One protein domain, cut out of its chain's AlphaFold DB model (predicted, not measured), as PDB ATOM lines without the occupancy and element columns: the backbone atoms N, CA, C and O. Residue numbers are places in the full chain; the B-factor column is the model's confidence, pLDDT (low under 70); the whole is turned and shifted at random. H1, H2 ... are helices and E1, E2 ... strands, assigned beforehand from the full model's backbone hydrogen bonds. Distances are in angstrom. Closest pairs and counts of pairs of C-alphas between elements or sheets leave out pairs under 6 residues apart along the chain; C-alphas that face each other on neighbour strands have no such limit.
ATOM      1  N   ARG A  61     -31.792  37.314  26.420       92.38
ATOM      2  CA  ARG A  61     -30.468  37.905  26.211       92.38
ATOM      3  C   ARG A  61     -30.156  38.808  27.388       92.38
ATOM      4  O   ARG A  61     -30.514  39.986  27.387       92.38
ATOM      5  N   TRP A  62     -29.507  38.241  28.397       93.56
ATOM      6  CA  TRP A  62     -29.133  38.964  29.602       93.56
ATOM      7  C   TRP A  62     -27.704  38.664  30.044       93.56
ATOM      8  O   TRP A  62     -27.106  37.658  29.673       93.56
ATOM      9  N   LEU A  63     -27.165  39.559  30.865       94.06
ATOM     10  CA  LEU A  63     -25.944  39.357  31.636       94.06
ATOM     11  C   LEU A  63     -26.297  39.460  33.114       94.06
ATOM     12  O   LEU A  63     -26.960  40.411  33.522       94.06
ATOM     13  N   ARG A  64     -25.861  38.483  33.910       93.81
ATOM     14  CA  ARG A  64     -26.019  38.495  35.365       93.81
ATOM     15  C   ARG A  64     -24.650  38.519  36.010       93.81
ATOM     16  O   ARG A  64     -23.775  37.747  35.626       93.81
ATOM     17  N   THR A  65     -24.496  39.376  37.005       93.06
ATOM     18  CA  THR A  65     -23.265  39.481  37.783       93.06
ATOM     19  C   THR A  65     -23.475  38.970  39.204       93.06
ATOM     20  O   THR A  65     -24.594  38.925  39.723       93.06
ATOM     21  N   ASP A  66     -22.375  38.602  39.850       90.69
ATOM     22  CA  ASP A  66     -22.294  38.331  41.289       90.69
ATOM     23  C   ASP A  66     -22.541  39.587  42.147       90.69
ATOM     24  O   ASP A  66     -22.946  39.486  43.297       90.69
ATOM     25  N   THR A  67     -22.390  40.776  41.563       91.12
ATOM     26  CA  THR A  67     -22.700  42.080  42.180       91.12
ATOM     27  C   THR A  67     -24.190  42.461  42.153       91.12
ATOM     28  O   THR A  67     -24.552  43.588  42.516       91.12
ATOM     29  N   GLY A  68     -25.058  41.537  41.724       93.56
ATOM     30  CA  GLY A  68     -26.517  41.678  41.751       93.56
ATOM     31  C   GLY A  68     -27.127  42.362  40.526       93.56
ATOM     32  O   GLY A  68     -28.344  42.554  40.486       93.56
ATOM     33  N   TRP A  69     -26.327  42.720  39.517       95.69
ATOM     34  CA  TRP A  69     -26.844  43.314  38.286       95.69
ATOM     35  C   TRP A  69     -27.426  42.256  37.359       95.69
ATOM     36  O   TRP A  69     -26.859  41.177  37.173       95.69
ATOM     37  N   ILE A  70     -28.546  42.611  36.738       95.81
ATOM     38  CA  ILE A  70     -29.127  41.917  35.598       95.81
ATOM     39  C   ILE A  70     -29.286  42.951  34.490       95.81
ATOM     40  O   ILE A  70     -29.968  43.960  34.664       95.81
ATOM     41  N   ILE A  71     -28.628  42.708  33.365       96.25
ATOM     42  CA  ILE A  71     -28.591  43.605  32.212       96.25
ATOM     43  C   ILE A  71     -29.284  42.893  31.057       96.25
ATOM     44  O   ILE A  71     -28.783  41.880  30.582       96.25
ATOM     45  N   PHE A  72     -30.411  43.418  30.598       96.06
ATOM     46  CA  PHE A  72     -31.152  42.939  29.437       96.06
ATOM     47  C   PHE A  72     -30.658  43.634  28.171       96.06
ATOM     48  O   PHE A  72     -30.537  44.860  28.122       96.06
ATOM     49  N   LEU A  73     -30.394  42.843  27.133       95.38
ATOM     50  CA  LEU A  73     -29.819  43.295  25.872       95.38
ATOM     51  C   LEU A  73     -30.804  43.024  24.733       95.38
ATOM     52  O   LEU A  73     -30.948  41.884  24.289       95.38
ATOM     53  N   GLY A  74     -31.433  44.068  24.184       93.94
ATOM     54  CA  GLY A  74     -32.468  43.927  23.146       93.94
ATOM     55  C   GLY A  74     -32.000  43.220  21.865       93.94
ATOM     56  O   GLY A  74     -32.816  42.674  21.120       93.94
ATOM     57  N   ARG A  75     -30.683  43.178  21.616       92.44
ATOM     58  CA  ARG A  75     -30.038  42.439  20.513       92.44
ATOM     59  C   ARG A  75     -29.047  41.362  20.974       92.44
ATOM     60  O   ARG A  75     -28.502  40.655  20.134       92.44
ATOM     61  N   GLY A  76     -28.833  41.195  22.278       92.19
ATOM     62  CA  GLY A  76     -27.708  40.410  22.793       92.19
ATOM     63  C   GLY A  76     -26.373  41.115  22.551       92.19
ATOM     64  O   GLY A  76     -26.328  42.340  22.487       92.19
ATOM     65  N   ILE A  77     -25.293  40.343  22.419       90.88
ATOM     66  CA  ILE A  77     -23.928  40.870  22.234       90.88
ATOM     67  C   ILE A  77     -23.570  41.174  20.764       90.88
ATOM     68  O   ILE A  77     -22.554  41.811  20.502       90.88
ATOM     69  N   ASP A  78     -24.405  40.766  19.798       90.69
ATOM     70  CA  ASP A  78     -24.216  41.052  18.363       90.69
ATOM     71  C   ASP A  78     -24.822  42.411  17.958       90.69
ATOM     72  O   ASP A  78     -25.836  42.523  17.250       90.69
ATOM     73  N   ILE A  79     -24.206  43.480  18.464       94.88
ATOM     74  CA  ILE A  79     -24.695  44.854  18.285       94.88
ATOM     75  C   ILE A  79     -23.963  45.641  17.205       94.88
ATOM     76  O   ILE A  79     -24.423  46.718  16.850       94.88
ATOM     77  N   PHE A  80     -22.853  45.156  16.660       95.56
ATOM     78  CA  PHE A  80     -22.047  45.942  15.728       95.56
ATOM     79  C   PHE A  80     -22.432  45.694  14.267       95.56
ATOM     80  O   PHE A  80     -22.780  44.584  13.869       95.56
ATOM     81  N   HIS A  81     -22.341  46.735  13.440       93.88
ATOM     82  CA  HIS A  81     -22.337  46.580  11.990       93.88
ATOM     83  C   HIS A  81     -21.035  45.913  11.528       93.88
ATOM     84  O   HIS A  81     -20.007  45.942  12.220       93.88
ATOM     85  N   ASN A  82     -21.074  45.326  10.333       92.81
ATOM     86  CA  ASN A  82     -19.849  45.007   9.608       92.81
ATOM     87  C   ASN A  82     -19.069  46.304   9.358       92.81
ATOM     88  O   ASN A  82     -19.662  47.379   9.255       92.81
ATOM     89  N   PHE A  83     -17.749  46.196   9.301       92.00
ATOM     90  CA  PHE A  83     -16.862  47.314   9.014       92.00
ATOM     91  C   PHE A  83     -16.033  46.994   7.767       92.00
ATOM     92  O   PHE A  83     -15.828  45.827   7.433       92.00
ATOM     93  N   GLU A  84     -15.567  48.038   7.096       89.94
ATOM     94  CA  GLU A  84     -14.731  47.953   5.897       89.94
ATOM     95  C   GLU A  84     -13.258  48.243   6.232       89.94
ATOM     96  O   GLU A  84     -12.933  48.681   7.335       89.94
ATOM     97  N   GLY A  85     -12.350  48.001   5.281       86.88
ATOM     98  CA  GLY A  85     -10.917  48.298   5.438       86.88
ATOM     99  C   GLY A  85     -10.050  47.134   5.938       86.88
ATOM    100  O   GLY A  85      -8.857  47.312   6.179       86.88
ATOM    101  N   GLY A  86     -10.615  45.929   6.052       89.25
ATOM    102  CA  GLY A  86      -9.855  44.699   6.289       89.25
ATOM    103  C   GLY A  86      -9.154  44.640   7.651       89.25
ATOM    104  O   GLY A  86      -9.554  45.291   8.614       89.25
ATOM    105  N   ALA A  87      -8.103  43.823   7.747       89.50
ATOM    106  CA  ALA A  87      -7.438  43.517   9.017       89.50
ATOM    107  C   ALA A  87      -6.730  44.721   9.669       89.50
ATOM    108  O   ALA A  87      -6.542  44.715  10.884       89.50
ATOM    109  N   TYR A  88      -6.372  45.752   8.898       91.62
ATOM    110  CA  TYR A  88      -5.604  46.909   9.380       91.62
ATOM    111  C   TYR A  88      -6.469  48.115   9.778       91.62
ATOM    112  O   TYR A  88      -5.947  49.089  10.317       91.62
ATOM    113  N   ALA A  89      -7.781  48.072   9.532       93.38
ATOM    114  CA  ALA A  89      -8.686  49.131   9.963       93.38
ATOM    115  C   ALA A  89      -8.890  49.085  11.484       93.38
ATOM    116  O   ALA A  89      -9.098  48.016  12.044       93.38
ATOM    117  N   PHE A  90      -8.929  50.237  12.163       93.31
ATOM    118  CA  PHE A  90      -9.147  50.298  13.619       93.31
ATOM    119  C   PHE A  90     -10.303  49.430  14.158       93.31
ATOM    120  O   PHE A  90     -10.104  48.779  15.188       93.31
ATOM    121  N   PRO A  91     -11.475  49.348  13.496       94.44
ATOM    122  CA  PRO A  91     -12.585  48.544  13.995       94.44
ATOM    123  C   PRO A  91     -12.314  47.025  13.991       94.44
ATOM    124  O   PRO A  91     -13.085  46.280  14.600       94.44
ATOM    125  N   SER A  92     -11.228  46.560  13.353       92.56
ATOM    126  CA  SER A  92     -10.788  45.159  13.374       92.56
ATOM    127  C   SER A  92     -10.218  44.736  14.729       92.56
ATOM    128  O   SER A  92     -10.436  43.606  15.159       92.56
ATOM    129  N   ALA A  93      -9.525  45.650  15.416       91.19
ATOM    130  CA  ALA A  93      -8.847  45.390  16.685       91.19
ATOM    131  C   ALA A  93      -9.560  46.029  17.885       91.19
ATOM    132  O   ALA A  93      -9.392  45.585  19.020       91.19
ATOM    133  N   ARG A  94     -10.338  47.090  17.647       92.69
ATOM    134  CA  ARG A  94     -10.895  47.971  18.680       92.69
ATOM    135  C   ARG A  94     -12.390  48.187  18.444       92.69
ATOM    136  O   ARG A  94     -12.794  48.909  17.530       92.69
ATOM    137  N   GLN A  95     -13.220  47.540  19.263       91.06
ATOM    138  CA  GLN A  95     -14.678  47.544  19.103       91.06
ATOM    139  C   GLN A  95     -15.311  48.930  19.288       91.06
ATOM    140  O   GLN A  95     -16.350  49.193  18.697       91.06
ATOM    141  N   GLU A  96     -14.682  49.839  20.035       93.75
ATOM    142  CA  GLU A  96     -15.154  51.217  20.233       93.75
ATOM    143  C   GLU A  96     -15.191  52.050  18.940       93.75
ATOM    144  O   GLU A  96     -15.900  53.049  18.879       93.75
ATOM    145  N   PHE A  97     -14.475  51.626  17.893       94.56
ATOM    146  CA  PHE A  97     -14.539  52.248  16.567       94.56
ATOM    147  C   PHE A  97     -15.560  51.576  15.638       94.56
ATOM    148  O   PHE A  97     -15.727  51.997  14.493       94.56
ATOM    149  N   ARG A  98     -16.252  50.522  16.088       94.88
ATOM    150  CA  ARG A  98     -17.299  49.869  15.297       94.88
ATOM    151  C   ARG A  98     -18.621  50.608  15.469       94.88
ATOM    152  O   ARG A  98     -19.106  50.796  16.581       94.88
ATOM    153  N   ARG A  99     -19.269  50.941  14.348       95.31
ATOM    154  CA  ARG A  99     -20.644  51.458  14.356       95.31
ATOM    155  C   ARG A  99     -21.580  50.411  14.958       95.31
ATOM    156  O   ARG A  99     -21.629  49.275  14.481       95.31
ATOM    157  N   ALA A 100     -22.355  50.799  15.964       95.50
ATOM    158  CA  ALA A 100     -23.383  49.943  16.535       95.50
ATOM    159  C   ALA A 100     -24.719  50.079  15.786       95.50
ATOM    160  O   ALA A 100     -25.058  51.141  15.263       95.50
ATOM    161  N   ARG A 101     -25.465  48.978  15.725       95.44
ATOM    162  CA  ARG A 101     -26.866  48.914  15.299       95.44
ATOM    163  C   ARG A 101     -27.733  49.600  16.356       95.44
ATOM    164  O   ARG A 101     -27.320  49.716  17.502       95.44
ATOM    165  N   ALA A 102     -28.953  50.001  16.013       96.62
ATOM    166  CA  ALA A 102     -29.907  50.441  17.030       96.62
ATOM    167  C   ALA A 102     -30.255  49.269  17.970       96.62
ATOM    168  O   ALA A 102     -30.617  48.184  17.506       96.62
ATOM    169  N   PHE A 103     -30.131  49.472  19.281       95.50
ATOM    170  CA  PHE A 103     -30.492  48.500  20.316       95.50
ATOM    171  C   PHE A 103     -30.948  49.218  21.589       95.50
ATOM    172  O   PHE A 103     -30.686  50.403  21.774       95.50
ATOM    173  N   SER A 104     -31.607  48.478  22.477       96.00
ATOM    174  CA  SER A 104     -31.941  48.915  23.830       96.00
ATOM    175  C   SER A 104     -31.150  48.114  24.863       96.00
ATOM    176  O   SER A 104     -30.845  46.932  24.657       96.00
ATOM    177  N   ILE A 105     -30.824  48.769  25.976       96.25
ATOM    178  CA  ILE A 105     -30.301  48.143  27.190       96.25
ATOM    179  C   ILE A 105     -31.192  48.586  28.337       96.25
ATOM    180  O   ILE A 105     -31.399  49.782  28.530       96.25
ATOM    181  N   SER A 106     -31.660  47.618  29.113       96.81
ATOM    182  CA  SER A 106     -32.330  47.863  30.386       96.81
ATOM    183  C   SER A 106     -31.568  47.111  31.458       96.81
ATOM    184  O   SER A 106     -31.182  45.967  31.242       96.81
ATOM    185  N   TYR A 107     -31.340  47.719  32.613       96.12
ATOM    186  CA  TYR A 107     -30.624  47.055  33.695       96.12
ATOM    187  C   TYR A 107     -31.336  47.263  35.023       96.12
ATOM    188  O   TYR A 107     -31.917  48.313  35.286       96.12
ATOM    189  N   VAL A 108     -31.278  46.238  35.862       96.75
ATOM    190  CA  VAL A 108     -31.812  46.251  37.222       96.75
ATOM    191  C   VAL A 108     -30.752  45.712  38.165       96.75
ATOM    192  O   VAL A 108     -29.996  44.804  37.811       96.75
ATOM    193  N   ARG A 109     -30.691  46.258  39.376       96.31
ATOM    194  CA  ARG A 109     -29.880  45.693  40.451       96.31
ATOM    195  C   ARG A 109     -30.814  45.068  41.464       96.31
ATOM    196  O   ARG A 109     -31.677  45.755  42.004       96.31
ATOM    197  N   LYS A 110     -30.656  43.773  41.714       89.69
ATOM    198  CA  LYS A 110     -31.301  43.146  42.864       89.69
ATOM    199  C   LYS A 110     -30.513  43.568  44.097       89.69
ATOM    200  O   LYS A 110     -29.329  43.248  44.199       89.69
ATOM    201  N   ASN A 111     -31.154  44.311  44.993       77.12
ATOM    202  CA  ASN A 111     -30.648  44.451  46.351       77.12
ATOM    203  C   ASN A 111     -30.791  43.067  46.999       77.12
ATOM    204  O   ASN A 111     -31.859  42.461  46.887       77.12
ATOM    205  N   GLN A 112     -29.692  42.534  47.531       58.28
ATOM    206  CA  GLN A 112     -29.750  41.344  48.381       58.28
ATOM    207  C   GLN A 112     -30.476  41.674  49.679       58.28
ATOM    208  O   GLN A 112     -30.319  42.823  50.149       58.28
TER     209      GLN A 112
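AT A GLANCE: This is residues 61 to 112 of the 112 residues of the protein "MIT_C domain-containing protein" of Actinotignum schaalii FB123-CNA-2 (UniProt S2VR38). With little regular structure, this is a rod: a small three-strand sheet lies at one end, and a long loop, residues 74 to 104, runs out to the short helix H1 at the other and back. The printed part has 52 residues, with named elements E1, E2, H1, E3 along the chain; they hold 17 residues, class mixed. The sheet's order is E1, E2, E3, antiparallel. The whole is only just loose, close to extended, with a radius of gyration of the C-alphas of 14.7 A and spans of 47 by 20 by 13 A.

IN THESE COORDINATES: E2, residues 69 to 73, is 12.8 A long. E3, residues 105 to 109, is 13.5 A long and ends at C-alpha 109 (-29.880, 45.693, 40.451). E1, residues 62 to 64, is 6.6 A long and begins at C-alpha 62 (-29.133, 38.964, 29.602). H1, residues 90 to 93, is 5.8 A long.

HOW THE PARTS SIT: E2 is the inner strand. E1 and E2 form a hairpin at 166 degrees, with N 63 and O 71 2.8 A apart, within hydrogen-bond range. E3 is antiparallel to E2 at 165 degrees; C-alphas 71 and 107 face each other at 4.3 A, and N 72 and O 106 are 2.7 A apart, within hydrogen-bond range. H1 is not on the sheet, with 0 pairs of C-alphas within 10 A, and is too short for an O i to N i+4 pair; its 1 O i to N i+3 pair is within range.

THE WHOLE: The C-alphas farthest apart, Gly 85 and Gln 112, are 47.4 A apart. The printed part has no cut. The links E2 to H1, 16 residues, and H1 to E3, 11 residues, are long. Residue 112 is under 70 in pLDDT.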